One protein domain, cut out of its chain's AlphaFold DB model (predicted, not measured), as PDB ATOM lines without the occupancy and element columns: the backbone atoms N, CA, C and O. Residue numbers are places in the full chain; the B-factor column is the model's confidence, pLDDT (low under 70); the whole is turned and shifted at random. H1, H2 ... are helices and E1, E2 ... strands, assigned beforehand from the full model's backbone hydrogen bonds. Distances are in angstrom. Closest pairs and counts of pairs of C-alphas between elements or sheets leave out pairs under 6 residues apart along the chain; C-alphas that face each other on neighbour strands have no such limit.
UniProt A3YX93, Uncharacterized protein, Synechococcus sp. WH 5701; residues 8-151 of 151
ATOM      1  N   ILE A   8     181.148 266.169 256.004       91.12
ATOM      2  CA  ILE A   8     180.488 265.360 254.983       91.12
ATOM      3  C   ILE A   8     180.031 266.292 253.869       91.12
ATOM      4  O   ILE A   8     179.246 267.217 254.095       91.12
ATOM      5  N   VAL A   9     180.553 266.059 252.667       92.12
ATOM      6  CA  VAL A   9     180.200 266.832 251.475       92.12
ATOM      7  C   VAL A   9     178.820 266.404 250.992       92.12
ATOM      8  O   VAL A   9     178.534 265.214 250.897       92.12
ATOM      9  N   ASN A  10     177.968 267.379 250.679       94.75
ATOM     10  CA  ASN A  10     176.653 267.176 250.070       94.75
ATOM     11  C   ASN A  10     175.712 266.236 250.845       94.75
ATOM     12  O   ASN A  10     174.831 265.626 250.255       94.75
ATOM     13  N   LEU A  11     175.823 266.159 252.177       95.25
ATOM     14  CA  LEU A  11     174.949 265.301 252.992       95.25
ATOM     15  C   LEU A  11     173.446 265.618 252.823       95.25
ATOM     16  O   LEU A  11     172.600 264.747 253.038       95.25
ATOM     17  N   HIS A  12     173.108 266.835 252.383       95.44
ATOM     18  CA  HIS A  12     171.743 267.227 252.032       95.44
ATOM     19  C   HIS A  12     171.093 266.307 250.985       95.44
ATOM     20  O   HIS A  12     169.881 266.131 251.021       95.44
ATOM     21  N   THR A  13     171.864 265.660 250.102       96.44
ATOM     22  CA  THR A  13     171.311 264.737 249.093       96.44
ATOM     23  C   THR A  13     170.762 263.451 249.703       96.44
ATOM     24  O   THR A  13     169.965 262.762 249.072       96.44
ATOM     25  N   SER A  14     171.204 263.110 250.914       96.69
ATOM     26  CA  SER A  14     170.858 261.859 251.594       96.69
ATOM     27  C   SER A  14     169.880 262.061 252.753       96.69
ATOM     28  O   SER A  14     169.262 261.096 253.196       96.69
ATOM     29  N   LEU A  15     169.729 263.291 253.262       96.00
ATOM     30  CA  LEU A  15     168.891 263.608 254.422       96.00
ATOM     31  C   LEU A  15     167.901 264.734 254.108       96.00
ATOM     32  O   LEU A  15     168.290 265.891 253.953       96.00
ATOM     33  N   ASN A  16     166.602 264.415 254.123       96.81
ATOM     34  CA  ASN A  16     165.525 265.371 253.830       96.81
ATOM     35  C   ASN A  16     165.542 266.613 254.735       96.81
ATOM     36  O   ASN A  16     165.229 267.707 254.273       96.81
ATOM     37  N   SER A  17     165.920 266.464 256.007       95.31
ATOM     38  CA  SER A  17     166.023 267.583 256.951       95.31
ATOM     39  C   SER A  17     167.103 268.585 256.542       95.31
ATOM     40  O   SER A  17     166.866 269.789 256.566       95.31
ATOM     41  N   LEU A  18     168.266 268.104 256.103       95.75
ATOM     42  CA  LEU A  18     169.332 268.967 255.597       95.75
ATOM     43  C   LEU A  18     169.002 269.513 254.208       95.75
ATOM     44  O   LEU A  18     169.340 270.657 253.920       95.75
ATOM     45  N   ASN A  19     168.291 268.749 253.374       96.44
ATOM     46  CA  ASN A  19     167.782 269.255 252.102       96.44
ATOM     47  C   ASN A  19     166.810 270.425 252.297       96.44
ATOM     48  O   ASN A  19     166.844 271.381 251.528       96.44
ATOM     49  N   ALA A  20     165.973 270.393 253.338       96.00
ATOM     50  CA  ALA A  20     165.070 271.497 253.657       96.00
ATOM     51  C   ALA A  20     165.831 272.788 254.014       96.00
ATOM     52  O   ALA A  20     165.414 273.872 253.617       96.00
ATOM     53  N   ILE A  21     166.975 272.675 254.698       95.56
ATOM     54  CA  ILE A  21     167.865 273.817 254.965       95.56
ATOM     55  C   ILE A  21     168.548 274.271 253.667       95.56
ATOM     56  O   ILE A  21     168.514 275.453 253.334       95.56
ATOM     57  N   TYR A  22     169.108 273.329 252.900       96.12
ATOM     58  CA  TYR A  22     169.796 273.588 251.630       96.12
ATOM     59  C   TYR A  22     168.902 274.287 250.593       96.12
ATOM     60  O   TYR A  22     169.391 275.097 249.810       96.12
ATOM     61  N   SER A  23     167.599 273.989 250.604       95.44
ATOM     62  CA  SER A  23     166.572 274.544 249.708       95.44
ATOM     63  C   SER A  23     165.714 275.649 250.333       95.44
ATOM     64  O   SER A  23     164.653 275.990 249.808       95.44
ATOM     65  N   SER A  24     166.157 276.228 251.453       95.88
ATOM     66  CA  SER A  24     165.408 277.265 252.163       95.88
ATOM     67  C   SER A  24     165.194 278.507 251.294       95.88
ATOM     68  O   SER A  24     166.131 279.254 250.999       95.88
ATOM     69  N   LYS A  25     163.926 278.775 250.949       95.75
ATOM     70  CA  LYS A  25     163.535 279.959 250.172       95.75
ATOM     71  C   LYS A  25     163.969 281.260 250.855       95.75
ATOM     72  O   LYS A  25     164.440 282.160 250.176       95.75
ATOM     73  N   LEU A  26     163.858 281.335 252.184       95.81
ATOM     74  CA  LEU A  26     164.262 282.517 252.950       95.81
ATOM     75  C   LEU A  26     165.741 282.854 252.722       95.81
ATOM     76  O   LEU A  26     166.075 284.004 252.464       95.81
ATOM     77  N   ILE A  27     166.615 281.847 252.789       96.19
ATOM     78  CA  ILE A  27     168.054 282.034 252.571       96.19
ATOM     79  C   ILE A  27     168.308 282.466 251.125       96.19
ATOM     80  O   ILE A  27     169.076 283.394 250.892       96.19
ATOM     81  N   TYR A  28     167.643 281.838 250.153       95.44
ATOM     82  CA  TYR A  28     167.819 282.191 248.742       95.44
ATOM     83  C   TYR A  28     167.370 283.611 248.431       95.44
ATOM     84  O   TYR A  28     168.063 284.298 247.686       95.44
ATOM     85  N   ASP A  29     166.238 284.045 248.983       96.88
ATOM     86  CA  ASP A  29     165.729 285.400 248.790       96.88
ATOM     87  C   ASP A  29     166.732 286.418 249.357       96.88
ATOM     88  O   ASP A  29     167.163 287.309 248.634       96.88
ATOM     89  N   VAL A  30     167.210 286.215 250.594       97.50
ATOM     90  CA  VAL A  30     168.206 287.103 251.224       97.50
ATOM     91  C   VAL A  30     169.500 287.170 250.410       97.50
ATOM     92  O   VAL A  30     169.996 288.258 250.135       97.50
ATOM     93  N   VAL A  31     170.050 286.028 249.990       96.88
ATOM     94  CA  VAL A  31     171.292 286.002 249.197       96.88
ATOM     95  C   VAL A  31     171.081 286.623 247.812       96.88
ATOM     96  O   VAL A  31     171.959 287.328 247.314       96.88
ATOM     97  N   SER A  32     169.918 286.399 247.194       96.75
ATOM     98  CA  SER A  32     169.595 286.999 245.895       96.75
ATOM     99  C   SER A  32     169.494 288.519 245.991       96.75
ATOM    100  O   SER A  32     170.011 289.220 245.122       96.75
ATOM    101  N   ASP A  33     168.891 289.026 247.066       97.19
ATOM    102  CA  ASP A  33     168.791 290.458 247.338       97.19
ATOM    103  C   ASP A  33     170.173 291.075 247.601       97.19
ATOM    104  O   ASP A  33     170.483 292.134 247.053       97.19
ATOM    105  N   LEU A  34     171.038 290.396 248.368       95.31
ATOM    106  CA  LEU A  34     172.411 290.849 248.637       95.31
ATOM    107  C   LEU A  34     173.248 290.986 247.357       95.31
ATOM    108  O   LEU A  34     174.013 291.941 247.225       95.31
ATOM    109  N   PHE A  35     173.107 290.051 246.415       94.00
ATOM    110  CA  PHE A  35     173.847 290.085 245.151       94.00
ATOM    111  C   PHE A  35     173.137 290.850 244.026       94.00
ATOM    112  O   PHE A  35     173.760 291.144 243.005       94.00
ATOM    113  N   GLY A  36     171.851 291.173 244.179       95.50
ATOM    114  CA  GLY A  36     171.036 291.782 243.126       95.50
ATOM    115  C   GLY A  36     170.780 290.858 241.926       95.50
ATOM    116  O   GLY A  36     170.451 291.332 240.838       95.50
ATOM    117  N   CYS A  37     170.950 289.545 242.094       94.19
ATOM    118  CA  CYS A  37     170.708 288.538 241.063       94.19
ATOM    119  C   CYS A  37     170.262 287.215 241.688       94.19
ATOM    120  O   CYS A  37     170.519 286.962 242.859       94.19
ATOM    121  N   GLN A  38     169.638 286.340 240.898       94.25
ATOM    122  CA  GLN A  38     169.164 285.050 241.397       94.25
ATOM    123  C   GLN A  38     170.320 284.178 241.914       94.25
ATOM    124  O   GLN A  38     171.220 283.812 241.154       94.25
ATOM    125  N   ALA A  39     170.262 283.823 243.197       94.00
ATOM    126  CA  ALA A  39     171.216 282.932 243.840       94.00
ATOM    127  C   ALA A  39     170.852 281.452 243.639       94.00
ATOM    128  O   ALA A  39     169.680 281.082 243.540       94.00
ATOM    129  N   PHE A  40     171.875 280.595 243.635       91.06
ATOM    130  CA  PHE A  40     171.738 279.141 243.608       91.06
ATOM    131  C   PHE A  40     172.809 278.523 244.510       91.06
ATOM    132  O   PHE A  40     173.967 278.949 244.440       91.06
ATOM    133  N   PRO A  41     172.487 277.516 245.337       91.62
ATOM    134  CA  PRO A  41     173.518 276.815 246.080       91.62
ATOM    135  C   PRO A  41     174.314 275.909 245.131       91.62
ATOM    136  O   PRO A  41     173.786 275.390 244.145       91.62
ATOM    137  N   CYS A  42     175.588 275.693 245.444       89.56
ATOM    138  CA  CYS A  42     176.466 274.847 244.629       89.56
ATOM    139  C   CYS A  42     177.087 273.677 245.399       89.56
ATOM    140  O   CYS A  42     177.453 272.674 244.788       89.56
ATOM    141  N   GLN A  43     177.206 273.784 246.723       91.88
ATOM    142  CA  GLN A  43     177.825 272.770 247.569       91.88
ATOM    143  C   GLN A  43     177.340 272.926 249.011       91.88
ATOM    144  O   GLN A  43     177.054 274.038 249.454       91.88
ATOM    145  N   SER A  44     177.290 271.825 249.765       94.44
ATOM    146  CA  SER A  44     177.150 271.880 251.224       94.44
ATOM    147  C   SER A  44     178.258 271.101 251.919       94.44
ATOM    148  O   SER A  44     178.686 270.048 251.442       94.44
ATOM    149  N   LEU A  45     178.653 271.567 253.101       93.31
ATOM    150  CA  LEU A  45     179.517 270.842 254.026       93.31
ATOM    151  C   LEU A  45     178.791 270.728 255.365       93.31
ATOM    152  O   LEU A  45     178.403 271.738 255.946       93.31
ATOM    153  N   THR A  46     178.602 269.505 255.854       93.56
ATOM    154  CA  THR A  46     178.062 269.269 257.198       93.56
ATOM    155  C   THR A  46     179.200 268.905 258.133       93.56
ATOM    156  O   THR A  46     179.878 267.901 257.917       93.56
ATOM    157  N   PHE A  47     179.410 269.723 259.161       90.81
ATOM    158  CA  PHE A  47     180.458 269.530 260.155       90.81
ATOM    159  C   PHE A  47     179.930 268.655 261.291       90.81
ATOM    160  O   PHE A  47     178.912 268.973 261.897       90.81
ATOM    161  N   ILE A  48     180.610 267.540 261.560       87.50
ATOM    162  CA  ILE A  48     180.291 266.646 262.683       87.50
ATOM    163  C   ILE A  48     180.925 267.163 263.978       87.50
ATOM    164  O   ILE A  48     180.363 266.997 265.052       87.50
ATOM    165  N   ASN A  49     182.095 267.792 263.863       82.00
ATOM    166  CA  ASN A  49     182.782 268.479 264.950       82.00
ATOM    167  C   ASN A  49     183.186 269.869 264.462       82.00
ATOM    168  O   ASN A  49     183.489 270.034 263.275       82.00
ATOM    169  N   GLY A  50     183.283 270.832 265.379       71.69
ATOM    170  CA  GLY A  50     183.896 272.118 265.077       71.69
ATOM    171  C   GLY A  50     185.308 271.932 264.522       71.69
ATOM    172  O   GLY A  50     186.137 271.201 265.075       71.69
ATOM    173  N   SER A  51     185.573 272.576 263.391       68.94
ATOM    174  CA  SER A  51     186.873 272.560 262.738       68.94
ATOM    175  C   SER A  51     187.511 273.927 262.911       68.94
ATOM    176  O   SER A  51     187.249 274.837 262.127       68.94
ATOM    177  N   THR A  52     188.354 274.095 263.930       73.81
ATOM    178  CA  THR A  52     189.183 275.301 264.013       73.81
ATOM    179  C   THR A  52     190.117 275.324 262.805       73.81
ATOM    180  O   THR A  52     191.078 274.552 262.742       73.81
ATOM    181  N   GLN A  53     189.819 276.187 261.840       82.19
ATOM    182  CA  GLN A  53     190.665 276.453 260.685       82.19
ATOM    183  C   GLN A  53     191.352 277.805 260.857       82.19
ATOM    184  O   GLN A  53     190.817 278.714 261.491       82.19
ATOM    185  N   ASP A  54     192.551 277.936 260.293       88.44
ATOM    186  CA  ASP A  54     193.196 279.241 260.188       88.44
ATOM    187  C   ASP A  54     192.353 280.167 259.289       88.44
ATOM    188  O   ASP A  54     191.574 279.708 258.445       88.44
ATOM    189  N   ALA A  55     192.520 281.481 259.461       92.75
ATOM    190  CA  ALA A  55     191.851 282.472 258.623       92.75
ATOM    191  C   ALA A  55     192.139 282.204 257.137       92.75
ATOM    192  O   ALA A  55     193.285 281.948 256.755       92.75
ATOM    193  N   HIS A  56     191.104 282.277 256.305       93.06
ATOM    194  CA  HIS A  56     191.190 282.039 254.868       93.06
ATOM    195  C   HIS A  56     190.082 282.782 254.111       93.06
ATOM    196  O   HIS A  56     189.202 283.396 254.709       93.06
ATOM    197  N   GLN A  57     190.151 282.728 252.780       92.75
ATOM    198  CA  GLN A  57     189.104 283.181 251.866       92.75
ATOM    199  C   GLN A  57     188.628 281.982 251.043       92.75
ATOM    200  O   GLN A  57     189.436 281.389 250.328       92.75
ATOM    201  N   ASP A  58     187.332 281.674 251.063       90.31
ATOM    202  CA  ASP A  58     186.762 280.553 250.291       90.31
ATOM    203  C   ASP A  58     186.980 280.684 248.783       90.31
ATOM    204  O   ASP A  58     187.034 279.686 248.062       90.31
ATOM    205  N   THR A  59     187.187 281.910 248.291       87.25
ATOM    206  CA  THR A  59     187.431 282.184 246.872       87.25
ATOM    207  C   THR A  59     188.635 281.442 246.295       87.25
ATOM    208  O   THR A  59     188.703 281.266 245.080       87.25
ATOM    209  N   ILE A  60     189.577 280.999 247.141       85.00
ATOM    210  CA  ILE A  60     190.715 280.171 246.720       85.00
ATOM    211  C   ILE A  60     190.272 278.783 246.227       85.00
ATOM    212  O   ILE A  60     190.900 278.212 245.336       85.00
ATOM    213  N   HIS A  61     189.180 278.257 246.784       83.38
ATOM    214  CA  HIS A  61     188.603 276.958 246.446       83.38
ATOM    215  C   HIS A  61     187.427 277.104 245.473       83.38
ATOM    216  O   HIS A  61     187.271 276.290 244.562       83.38
ATOM    217  N   LEU A  62     186.633 278.165 245.639       86.38
ATOM    218  CA  LEU A  62     185.380 278.407 244.932       86.38
ATOM    219  C   LEU A  62     185.415 279.782 244.252       86.38
ATOM    220  O   LEU A  62     185.116 280.809 244.852       86.38
ATOM    221  N   THR A  63     185.800 279.817 242.978       85.06
ATOM    222  CA  THR A  63     185.847 281.059 242.191       85.06
ATOM    223  C   THR A  63     184.660 281.114 241.216       85.06
ATOM    224  O   THR A  63     184.772 280.546 240.127       85.06
ATOM    225  N   PRO A  64     183.531 281.773 241.556       85.81
ATOM    226  CA  PRO A  64     182.422 281.946 240.616       85.81
ATOM    227  C   PRO A  64     182.815 282.873 239.456       85.81
ATOM    228  O   PRO A  64     183.752 283.676 239.565       85.81
ATOM    229  N   PHE A  65     182.052 282.803 238.364       82.62
ATOM    230  CA  PHE A  65     182.063 283.811 237.310       82.62
ATOM    231  C   PHE A  65     180.672 284.463 237.188       82.62
ATOM    232  O   PHE A  65     179.702 283.732 236.995       82.62
ATOM    233  N   PRO A  66     180.560 285.806 237.247       86.31
ATOM    234  CA  PRO A  66     181.630 286.761 237.544       86.31
ATOM    235  C   PRO A  66     182.125 286.645 238.999       86.31
ATOM    236  O   PRO A  66     181.436 286.140 239.885       86.31
ATOM    237  N   ARG A  67     183.363 287.095 239.243       86.06
ATOM    238  CA  ARG A  67     183.974 287.044 240.580       86.06
ATOM    239  C   ARG A  67     183.228 287.963 241.549       86.06
ATOM    240  O   ARG A  67     182.800 289.043 241.160       86.06
ATOM    241  N   GLY A  68     183.154 287.552 242.815       86.38
ATOM    242  CA  GLY A  68     182.495 288.313 243.885       86.38
ATOM    243  C   GLY A  68     181.034 287.928 244.138       86.38
ATOM    244  O   GLY A  68     180.467 288.399 245.112       86.38
ATOM    245  N   LEU A  69     180.448 287.044 243.321       91.12
ATOM    246  CA  LEU A  69     179.074 286.544 243.488       91.12
ATOM    247  C   LEU A  69     179.021 285.164 244.167       91.12
ATOM    248  O   LEU A  69     178.340 284.252 243.706       91.12
ATOM    249  N   MET A  70     179.811 284.973 245.224       91.88
ATOM    250  CA  MET A  70     179.763 283.767 246.056       91.88
ATOM    251  C   MET A  70     179.975 284.167 247.510       91.88
ATOM    252  O   MET A  70     180.923 284.887 247.823       91.88
ATOM    253  N   CYS A  71     179.089 283.681 248.372       94.00
ATOM    254  CA  CYS A  71     179.221 283.726 249.819       94.00
ATOM    255  C   CYS A  71     178.956 282.329 250.391       94.00
ATOM    256  O   CYS A  71     178.263 281.508 249.779       94.00
ATOM    257  N   GLY A  72     179.512 282.067 251.570       94.31
ATOM    258  CA  GLY A  72     179.090 280.938 252.387       94.31
ATOM    259  C   GLY A  72     177.775 281.263 253.091       94.31
ATOM    260  O   GLY A  72     177.481 282.418 253.366       94.31
ATOM    261  N   VAL A  73     176.991 280.235 253.405       96.12
ATOM    262  CA  VAL A  73     175.888 280.344 254.363       96.12
ATOM    263  C   VAL A  73     176.161 279.340 255.465       96.12
ATOM    264  O   VAL A  73     176.224 278.134 255.214       96.12
ATOM    265  N   TRP A  74     176.354 279.837 256.680       95.69
ATOM    266  CA  TRP A  74     176.659 279.023 257.845       95.69
ATOM    267  C   TRP A  74     175.424 278.948 258.743       95.69
ATOM    268  O   TRP A  74     174.891 279.975 259.155       95.69
ATOM    269  N   VAL A  75     174.957 277.733 259.034       96.25
ATOM    270  CA  VAL A  75     173.741 277.482 259.824       96.25
ATOM    271  C   VAL A  75     174.112 276.693 261.073       96.25
ATOM    272  O   VAL A  75     174.655 275.591 260.966       96.25
ATOM    273  N   ALA A  76     173.781 277.223 262.252       95.75
ATOM    274  CA  ALA A  76     173.955 276.503 263.509       95.75
ATOM    275  C   ALA A  76     172.935 275.367 263.611       95.75
ATOM    276  O   ALA A  76     171.728 275.603 263.607       95.75
ATOM    277  N   LEU A  77     173.415 274.132 263.759       94.56
ATOM    278  CA  LEU A  77     172.565 272.977 264.079       94.56
ATOM    279  C   LEU A  77     172.501 272.690 265.589       94.56
ATOM    280  O   LEU A  77     171.706 271.861 266.024       94.56
ATOM    281  N   GLU A  78     173.313 273.392 266.378       94.00
ATOM    282  CA  GLU A  78     173.366 273.346 267.837       94.00
ATOM    283  C   GLU A  78     173.723 274.733 268.394       94.00
ATOM    284  O   GLU A  78     174.187 275.601 267.652       94.00
ATOM    285  N   ASP A  79     173.505 274.943 269.694       96.38
ATOM    286  CA  ASP A  79     173.984 276.143 270.382       96.38
ATOM    287  C   ASP A  79     175.523 276.118 270.432       96.38
ATOM    288  O   ASP A  79     176.127 275.191 270.975       96.38
ATOM    289  N   VAL A  80     176.167 277.145 269.876       94.25
ATOM    290  CA  VAL A  80     177.627 277.255 269.809       94.25
ATOM    291  C   VAL A  80     178.152 277.972 271.045       94.25
ATOM    292  O   VAL A  80     177.725 279.076 271.386       94.25
ATOM    293  N   VAL A  81     179.130 277.354 271.705       93.31
ATOM    294  CA  VAL A  81     179.761 277.874 272.923       93.31
ATOM    295  C   VAL A  81     181.246 278.161 272.692       93.31
ATOM    296  O   VAL A  81     181.861 277.522 271.839       93.31
ATOM    297  N   PRO A  82     181.863 279.081 273.458       93.50
ATOM    298  CA  PRO A  82     183.287 279.374 273.321       93.50
ATOM    299  C   PRO A  82     184.165 278.119 273.414       93.50
ATOM    300  O   PRO A  82     184.030 277.323 274.346       93.50
ATOM    301  N   GLY A  83     185.098 277.971 272.473       88.69
ATOM    302  CA  GLY A  83     186.021 276.838 272.414       88.69
ATOM    303  C   GLY A  83     185.471 275.589 271.719       88.69
ATOM    304  O   GLY A  83     186.167 274.571 271.697       88.69
ATOM    305  N   SER A  84     184.274 275.644 271.128       88.12
ATOM    306  CA  SER A  84     183.724 274.548 270.321       88.12
ATOM    307  C   SER A  84     184.382 274.427 268.941       88.12
ATOM    308  O   SER A  84     184.091 273.486 268.205       88.12
ATOM    309  N   GLY A  85     185.274 275.355 268.578       87.00
ATOM    310  CA  GLY A  85     185.753 275.502 267.202       87.00
ATOM    311  C   GLY A  85     184.801 276.372 266.388       87.00
ATOM    312  O   GLY A  85     184.530 276.086 265.225       87.00
ATOM    313  N   GLU A  86     184.268 277.392 267.050       90.62
ATOM    314  CA  GLU A  86     183.308 278.349 266.547       90.62
ATOM    315  C   GLU A  86     183.851 279.171 265.372       90.62
ATOM    316  O   GLU A  86     185.056 279.407 265.231       90.62
ATOM    317  N   LEU A  87     182.934 279.610 264.510       92.19
ATOM    318  CA  LEU A  87     183.283 280.423 263.358       92.19
ATOM    319  C   LEU A  87     183.774 281.798 263.820       92.19
ATOM    320  O   LEU A  87     183.175 282.433 264.690       92.19
ATOM    321  N   PHE A  88     184.831 282.291 263.186       94.25
ATOM    322  CA  PHE A  88     185.241 283.682 263.291       94.25
ATOM    323  C   PHE A  88     185.405 284.285 261.900       94.25
ATOM    324  O   PHE A  88     185.671 283.582 260.925       94.25
ATOM    325  N   TYR A  89     185.264 285.600 261.809       95.81
ATOM    326  CA  TYR A  89     185.397 286.351 260.566       95.81
ATOM    327  C   TYR A  89     185.966 287.744 260.834       95.81
ATOM    328  O   TYR A  89     185.980 288.212 261.968       95.81
ATOM    329  N   TYR A  90     186.445 288.420 259.791       97.44
ATOM    330  CA  TYR A  90     186.936 289.797 259.872       97.44
ATOM    331  C   TYR A  90     185.950 290.713 259.131       97.44
ATOM    332  O   TYR A  90     185.921 290.686 257.894       97.44
ATOM    333  N   PRO A  91     185.118 291.507 259.831       97.31
ATOM    334  CA  PRO A  91     184.180 292.422 259.182       97.31
ATOM    335  C   PRO A  91     184.889 293.339 258.177       97.31
ATOM    336  O   PRO A  91     185.938 293.891 258.478       97.31
ATOM    337  N   GLY A  92     184.342 293.480 256.966       96.12
ATOM    338  CA  GLY A  92     184.942 294.285 255.890       96.12
ATOM    339  C   GLY A  92     186.081 293.613 255.108       96.12
ATOM    340  O   GLY A  92     186.461 294.111 254.052       96.12
ATOM    341  N   SER A  93     186.586 292.453 255.542       96.44
ATOM    342  CA  SER A  93     187.687 291.762 254.846       96.44
ATOM    343  C   SER A  93     187.327 291.233 253.450       96.44
ATOM    344  O   SER A  93     188.221 290.989 252.643       96.44
ATOM    345  N   HIS A  94     186.035 291.119 253.124       94.06
ATOM    346  CA  HIS A  94     185.554 290.781 251.778       94.06
ATOM    347  C   HIS A  94     185.907 291.847 250.722       94.06
ATOM    348  O   HIS A  94     185.864 291.557 249.530       94.06
ATOM    349  N   LEU A  95     186.273 293.065 251.145       94.06
ATOM    350  CA  LEU A  95     186.753 294.134 250.262       94.06
ATOM    351  C   LEU A  95     188.251 294.022 249.946       94.06
ATOM    352  O   LEU A  95     188.752 294.736 249.077       94.06
ATOM    353  N   LEU A  96     188.986 293.158 250.653       94.88
ATOM    354  CA  LEU A  96     190.408 292.954 250.406       94.88
ATOM    355  C   LEU A  96     190.639 292.134 249.129       94.88
ATOM    356  O   LEU A  96     189.798 291.311 248.754       94.88
ATOM    357  N   PRO A  97     191.803 292.289 248.469       92.62
ATOM    358  CA  PRO A  97     192.156 291.470 247.320       92.62
ATOM    359  C   PRO A  97     192.081 289.973 247.634       92.62
ATOM    360  O   PRO A  97     192.544 289.511 248.679       92.62
ATOM    361  N   ALA A  98     191.522 289.202 246.704       90.75
ATOM    362  CA  ALA A  98     191.495 287.752 246.819       90.75
ATOM    363  C   ALA A  98     192.908 287.175 246.666       90.75
ATOM    364  O   ALA A  98     193.583 287.413 245.659       90.75
ATOM    365  N   VAL A  99     193.329 286.353 247.622       90.62
ATOM    366  CA  VAL A  99     194.519 285.516 247.492       90.62
ATOM    367  C   VAL A  99     194.174 284.356 246.562       90.62
ATOM    368  O   VAL A  99     193.228 283.613 246.807       90.62
ATOM    369  N   LEU A 100     194.922 284.216 245.466       87.69
ATOM    370  CA  LEU A 100     194.698 283.201 244.434       87.69
ATOM    371  C   LEU A 100     195.956 282.379 244.175       87.69
ATOM    372  O   LEU A 100     197.059 282.926 244.174       87.69
ATOM    373  N   CYS A 101     195.775 281.098 243.850       85.31
ATOM    374  CA  CYS A 101     196.859 280.203 243.439       85.31
ATOM    375  C   CYS A 101     197.651 280.767 242.246       85.31
ATOM    376  O   CYS A 101     198.879 280.834 242.290       85.31
ATOM    377  N   SER A 102     196.951 281.257 241.216       83.25
ATOM    378  CA  SER A 102     197.561 281.810 239.998       83.25
ATOM    379  C   SER A 102     198.446 283.028 240.270       83.25
ATOM    380  O   SER A 102     199.542 283.120 239.726       83.25
ATOM    381  N   SER A 103     198.014 283.927 241.156       84.88
ATOM    382  CA  SER A 103     198.776 285.122 241.543       84.88
ATOM    383  C   SER A 103     200.036 284.808 242.355       84.88
ATOM    384  O   SER A 103     200.881 285.683 242.507       84.88
ATOM    385  N   HIS A 104     200.172 283.579 242.862       83.69
ATOM    386  CA  HIS A 104     201.302 283.152 243.689       83.69
ATOM    387  C   HIS A 104     202.108 281.997 243.070       83.69
ATOM    388  O   HIS A 104     202.942 281.400 243.748       83.69
ATOM    389  N   GLY A 105     201.873 281.664 241.794       83.12
ATOM    390  CA  GLY A 105     202.612 280.606 241.092       83.12
ATOM    391  C   GLY A 105     202.389 279.200 241.661       83.12
ATOM    392  O   GLY A 105     203.219 278.315 241.460       83.12
ATOM    393  N   VAL A 106     201.283 278.988 242.379       82.69
ATOM    394  CA  VAL A 106     200.921 277.690 242.953       82.69
ATOM    395  C   VAL A 106     199.943 277.004 241.998       82.69
ATOM    396  O   VAL A 106     198.942 277.621 241.626       82.69
ATOM    397  N   PRO A 107     200.193 275.758 241.559       77.81
ATOM    398  CA  PRO A 107     199.206 275.020 240.785       77.81
ATOM    399  C   PRO A 107     197.979 274.716 241.651       77.81
ATOM    400  O   PRO A 107     198.074 274.596 242.875       77.81
ATOM    401  N   LYS A 108     196.813 274.586 241.018       74.31
ATOM    402  CA  LYS A 108     195.637 274.063 241.713       74.31
ATOM    403  C   LYS A 108     195.938 272.630 242.172       74.31
ATOM    404  O   LYS A 108     196.673 271.903 241.508       74.31
ATOM    405  N   VAL A 109     195.426 272.262 243.343       78.25
ATOM    406  CA  VAL A 109     195.451 270.871 243.795       78.25
ATOM    407  C   VAL A 109     194.211 270.196 243.221       78.25
ATOM    408  O   VAL A 109     193.088 270.610 243.511       78.25
ATOM    409  N   ASP A 110     194.427 269.209 242.357       70.25
ATOM    410  CA  ASP A 110     193.382 268.672 241.474       70.25
ATOM    411  C   ASP A 110     192.702 267.411 242.034       70.25
ATOM    412  O   ASP A 110     191.777 266.878 241.424       70.25
ATOM    413  N   SER A 111     193.148 266.931 243.198       69.31
ATOM    414  CA  SER A 111     192.620 265.743 243.866       69.31
ATOM    415  C   SER A 111     192.609 265.895 245.386       69.31
ATOM    416  O   SER A 111     193.356 266.683 245.970       69.31
ATOM    417  N   GLU A 112     191.748 265.119 246.042       64.69
ATOM    418  CA  GLU A 112     191.642 265.084 247.504       64.69
ATOM    419  C   GLU A 112     192.929 264.551 248.159       64.69
ATOM    420  O   GLU A 112     193.376 265.106 249.159       64.69
ATOM    421  N   ASP A 113     193.600 263.590 247.512       66.56
ATOM    422  CA  ASP A 113     194.913 263.052 247.908       66.56
ATOM    423  C   ASP A 113     196.107 263.863 247.363       66.56
ATOM    424  O   ASP A 113     197.250 263.397 247.363       66.56
ATOM    425  N   GLY A 114     195.858 265.054 246.814       68.94
ATOM    426  CA  GLY A 114     196.896 265.884 246.215       68.94
ATOM    427  C   GLY A 114     197.891 266.437 247.242       68.94
ATOM    428  O   GLY A 114     197.606 266.553 248.432       68.94
ATOM    429  N   ASP A 115     199.083 266.821 246.782       76.38
ATOM    430  CA  ASP A 115     200.094 267.431 247.649       76.38
ATOM    431  C   ASP A 115     199.739 268.893 247.979       76.38
ATOM    432  O   ASP A 115     200.021 269.824 247.221       76.38
ATOM    433  N   TYR A 116     199.138 269.097 249.152       79.00
ATOM    434  CA  TYR A 116     198.807 270.421 249.681       79.00
ATOM    435  C   TYR A 116     200.002 271.168 250.289       79.00
ATOM    436  O   TYR A 116     199.830 272.308 250.727       79.00
ATOM    437  N   SER A 117     201.209 270.591 250.334       79.75
ATOM    438  CA  SER A 117     202.355 271.212 251.016       79.75
ATOM    439  C   SER A 117     202.697 272.587 250.435       79.75
ATOM    440  O   SER A 117     202.807 273.564 251.177       79.75
ATOM    441  N   LYS A 118     202.771 272.700 249.103       79.00
ATOM    442  CA  LYS A 118     203.027 273.970 248.404       79.00
ATOM    443  C   LYS A 118     201.881 274.960 248.568       79.00
ATOM    444  O   LYS A 118     202.126 276.151 248.741       79.00
ATOM    445  N   PHE A 119     200.645 274.465 248.539       83.88
ATOM    446  CA  PHE A 119     199.460 275.285 248.761       83.88
ATOM    447  C   PHE A 119     199.491 275.919 250.154       83.88
ATOM    448  O   PHE A 119     199.475 277.142 250.269       83.88
ATOM    449  N   GLY A 120     199.624 275.109 251.207       83.12
ATOM    450  CA  GLY A 120     199.664 275.587 252.589       83.12
ATOM    451  C   GLY A 120     200.866 276.491 252.877       83.12
ATOM    452  O   GLY A 120     200.723 277.501 253.566       83.12
ATOM    453  N   ALA A 121     202.032 276.182 252.296       84.56
ATOM    454  CA  ALA A 121     203.253 276.974 252.460       84.56
ATOM    455  C   ALA A 121     203.157 278.390 251.873       84.56
ATOM    456  O   ALA A 121     203.913 279.266 252.282       84.56
ATOM    457  N   VAL A 122     202.241 278.628 250.933       85.44
ATOM    458  CA  VAL A 122     202.061 279.935 250.286       85.44
ATOM    459  C   VAL A 122     200.802 280.631 250.780       85.44
ATOM    460  O   VAL A 122     200.840 281.809 251.136       85.44
ATOM    461  N   PHE A 123     199.690 279.905 250.839       87.56
ATOM    462  CA  PHE A 123     198.382 280.477 251.118       87.56
ATOM    463  C   PHE A 123     198.272 281.002 252.552       87.56
ATOM    464  O   PHE A 123     197.901 282.159 252.757       87.56
ATOM    465  N   THR A 124     198.660 280.201 253.548       89.12
ATOM    466  CA  THR A 124     198.574 280.617 254.954       89.12
ATOM    467  C   THR A 124     199.450 281.846 255.240       89.12
ATOM    468  O   THR A 124     198.952 282.790 255.861       89.12
ATOM    469  N   PRO A 125     200.717 281.926 254.778       92.44
ATOM    470  CA  PRO A 125     201.502 283.155 254.899       92.44
ATOM    471  C   PRO A 125     200.919 284.349 254.138       92.44
ATOM    472  O   PRO A 125     200.971 285.462 254.658       92.44
ATOM    473  N   ALA A 126     200.339 284.144 252.951       93.56
ATOM    474  CA  ALA A 126     199.731 285.223 252.173       93.56
ATOM    475  C   ALA A 126     198.524 285.844 252.892       93.56
ATOM    476  O   ALA A 126     198.445 287.066 252.995       93.56
ATOM    477  N   ILE A 127     197.633 285.024 253.465       94.94
ATOM    478  CA  ILE A 127     196.507 285.519 254.271       94.94
ATOM    479  C   ILE A 127     197.007 286.238 255.528       94.94
ATOM    480  O   ILE A 127     196.536 287.330 255.841       94.94
ATOM    481  N   LYS A 128     198.005 285.681 256.228       94.44
ATOM    482  CA  LYS A 128     198.603 286.338 257.402       94.44
ATOM    483  C   LYS A 128     199.199 287.700 257.054       94.44
ATOM    484  O   LYS A 128     198.980 288.656 257.792       94.44
ATOM    485  N   LYS A 129     199.914 287.801 255.931       95.38
ATOM    486  CA  LYS A 129     200.452 289.072 255.437       95.38
ATOM    487  C   LYS A 129     199.327 290.050 255.100       95.38
ATOM    488  O   LYS A 129     199.389 291.194 255.528       95.38
ATOM    489  N   LEU A 130     198.293 289.596 254.390       95.88
ATOM    490  CA  LEU A 130     197.145 290.426 254.025       95.88
ATOM    491  C   LEU A 130     196.457 291.020 255.264       95.88
ATOM    492  O   LEU A 130     196.147 292.208 255.278       95.88
ATOM    493  N   LEU A 131     196.260 290.220 256.313       96.69
ATOM    494  CA  LEU A 131     195.698 290.693 257.580       96.69
ATOM    495  C   LEU A 131     196.656 291.634 258.325       96.69
ATOM    496  O   LEU A 131     196.207 292.635 258.873       96.69
ATOM    497  N   ALA A 132     197.965 291.363 258.317       96.31
ATOM    498  CA  ALA A 132     198.961 292.238 258.942       96.31
ATOM    499  C   ALA A 132     199.039 293.617 258.264       96.31
ATOM    500  O   ALA A 132     199.109 294.636 258.948       96.31
ATOM    501  N   ASP A 133     198.956 293.658 256.932       97.56
ATOM    502  CA  ASP A 133     198.904 294.899 256.149       97.56
ATOM    503  C   ASP A 133     197.597 295.686 256.394       97.56
ATOM    504  O   ASP A 133     197.529 296.880 256.112       97.56
ATOM    505  N   ASN A 134     196.567 295.029 256.940       97.06
ATOM    506  CA  ASN A 134     195.253 295.592 257.251       97.06
ATOM    507  C   ASN A 134     194.919 295.429 258.743       97.06
ATOM    508  O   ASN A 134     193.808 295.047 259.108       97.06
ATOM    509  N   ALA A 135     195.881 295.742 259.616       93.94
ATOM    510  CA  ALA A 135     195.784 295.536 261.066       93.94
ATOM    511  C   ALA A 135     194.624 296.284 261.766       93.94
ATOM    512  O   ALA A 135     194.375 296.056 262.949       93.94
ATOM    513  N   CYS A 136     193.911 297.171 261.064       95.50
ATOM    514  CA  CYS A 136     192.677 297.786 261.556       95.50
ATOM    515  C   CYS A 136     191.486 296.813 261.607       95.50
ATOM    516  O   CYS A 136     190.501 297.099 262.285       95.50
ATOM    517  N   LEU A 137     191.554 295.678 260.906       96.69
ATOM    518  CA  LEU A 137     190.516 294.653 260.926       96.69
ATOM    519  C   LEU A 137     190.666 293.772 262.168       96.69
ATOM    520  O   LEU A 137     191.678 293.095 262.351       96.69
ATOM    521  N   CYS A 138     189.628 293.733 262.999       96.19
ATOM    522  CA  CYS A 138     189.582 292.866 264.172       96.19
ATOM    523  C   CYS A 138     188.696 291.643 263.902       96.19
ATOM    524  O   CYS A 138     187.604 291.809 263.349       96.19
ATOM    525  N   PRO A 139     189.118 290.428 264.299       96.06
ATOM    526  CA  PRO A 139     188.266 289.259 264.172       96.06
ATOM    527  C   PRO A 139     187.067 289.371 265.116       96.06
ATOM    528  O   PRO A 139     187.181 289.870 266.236       96.06
ATOM    529  N   GLN A 140     185.929 288.859 264.669       96.31
ATOM    530  CA  GLN A 140     184.738 288.640 265.472       96.31
ATOM    531  C   GLN A 140     184.422 287.156 265.505       96.31
ATOM    532  O   GLN A 140     184.507 286.470 264.487       96.31
ATOM    533  N   THR A 141     184.044 286.681 266.683       95.12
ATOM    534  CA  THR A 141     183.609 285.308 266.904       95.12
ATOM    535  C   THR A 141     182.091 285.243 266.852       95.12
ATOM    536  O   THR A 141     181.411 286.068 267.463       95.12
ATOM    537  N   PHE A 142     181.555 284.253 266.146       94.81
ATOM    538  CA  PHE A 142     180.125 284.005 266.060       94.81
ATOM    539  C   PHE A 142     179.732 282.900 267.044       94.81
ATOM    540  O   PHE A 142     180.180 281.764 266.908       94.81
ATOM    541  N   LEU A 143     178.890 283.236 268.029       96.12
ATOM    542  CA  LEU A 143     178.346 282.308 269.034       96.12
ATOM    543  C   LEU A 143     176.815 282.184 268.887       96.12
ATOM    544  O   LEU A 143     176.070 282.732 269.703       96.12
ATOM    545  N   PRO A 144     176.343 281.552 267.799       97.00
ATOM    546  CA  PRO A 144     174.926 281.395 267.498       97.00
ATOM    547  C   PRO A 144     174.213 280.408 268.417       97.00
ATOM    548  O   PRO A 144     174.817 279.491 268.977       97.00
ATOM    549  N   ARG A 145     172.888 280.536 268.477       98.12
ATOM    550  CA  ARG A 145     171.990 279.471 268.929       98.12
ATOM    551  C   ARG A 145     171.615 278.556 267.766       98.12
ATOM    552  O   ARG A 145     171.714 278.944 266.603       98.12
ATOM    553  N   ALA A 146     171.134 277.355 268.073       97.00
ATOM    554  CA  ALA A 146     170.607 276.438 267.073       97.00
ATOM    555  C   ALA A 146     169.530 277.129 266.214       97.00
ATOM    556  O   ALA A 146     168.550 277.665 266.733       97.00
ATOM    557  N   GLY A 147     169.712 277.091 264.895       96.31
ATOM    558  CA  GLY A 147     168.848 277.737 263.910       96.31
ATOM    559  C   GLY A 147     169.295 279.132 263.466       96.31
ATOM    560  O   GLY A 147     168.791 279.605 262.447       96.31
ATOM    561  N   ASP A 148     170.246 279.772 264.154       97.44
ATOM    562  CA  ASP A 148     170.817 281.036 263.686       97.44
ATOM    563  C   ASP A 148     171.659 280.819 262.419       97.44
ATOM    564  O   ASP A 148     172.275 279.767 262.205       97.44
ATOM    565  N   VAL A 149     171.695 281.852 261.577       97.06
ATOM    566  CA  VAL A 149     172.348 281.827 260.266       97.06
ATOM    567  C   VAL A 149     173.284 283.024 260.130       97.06
ATOM    568  O   VAL A 149     172.902 284.149 260.453       97.06
ATOM    569  N   LEU A 150     174.488 282.783 259.613       96.62
ATOM    570  CA  LEU A 150     175.408 283.810 259.129       96.62
ATOM    571  C   LEU A 150     175.537 283.692 257.607       96.62
ATOM    572  O   LEU A 150     175.732 282.589 257.087       96.62
ATOM    573  N   ILE A 151     175.424 284.826 256.918       95.19
ATOM    574  CA  ILE A 151     175.599 284.986 255.467       95.19
ATOM    575  C   ILE A 151     176.727 285.988 255.239       95.19
ATOM    576  O   ILE A 151     176.713 287.026 255.943       95.19
TER     577      ILE A 151
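Overview. This is residues 8 to 151 of the 151 residues of an uncharacterized protein of Synechococcus sp. WH 5701 (UniProt A3YX93). This is a model with little regular structure: a body of long loops, with H1 and H2 at one end and the long H3 at the other, from which residues 134 to 151 fold back toward H1 and H2. The printed part has 144 residues, with H1, H2, E1 and H3 in that order; it is mostly helix, but named elements hold only 38 residues. It is compact, with a radius of gyration of the C-alphas of 16.3 A and spans of 42 by 34 by 32 A.

Arrangement. Start at residues 8 to 9, which pair antiparallel with residues 45 to 46 of E1, residues 45 to 47. H1, residues 16 to 22, H2, residues 25 to 35, E1 and H3, residues 117 to 133, are apart from one another. Every O i to N i+4 pair is within hydrogen-bond range in H1 and H2, and 12 of 13 in H3.

Along the chain. Find C-alpha 16 at (165.525, 265.371, 253.830), where H1 begins. H2 spans 15.3 A; H3 runs 24.5 A to C-alpha 133 at (198.904, 294.899, 256.149).

Size, cuts and confidence. The printed part has no cut. The link from E1 to H3 is long, 69 residues. Residues 110 to 115 stand free; residues 51 and 111 to 114 have pLDDT under 70.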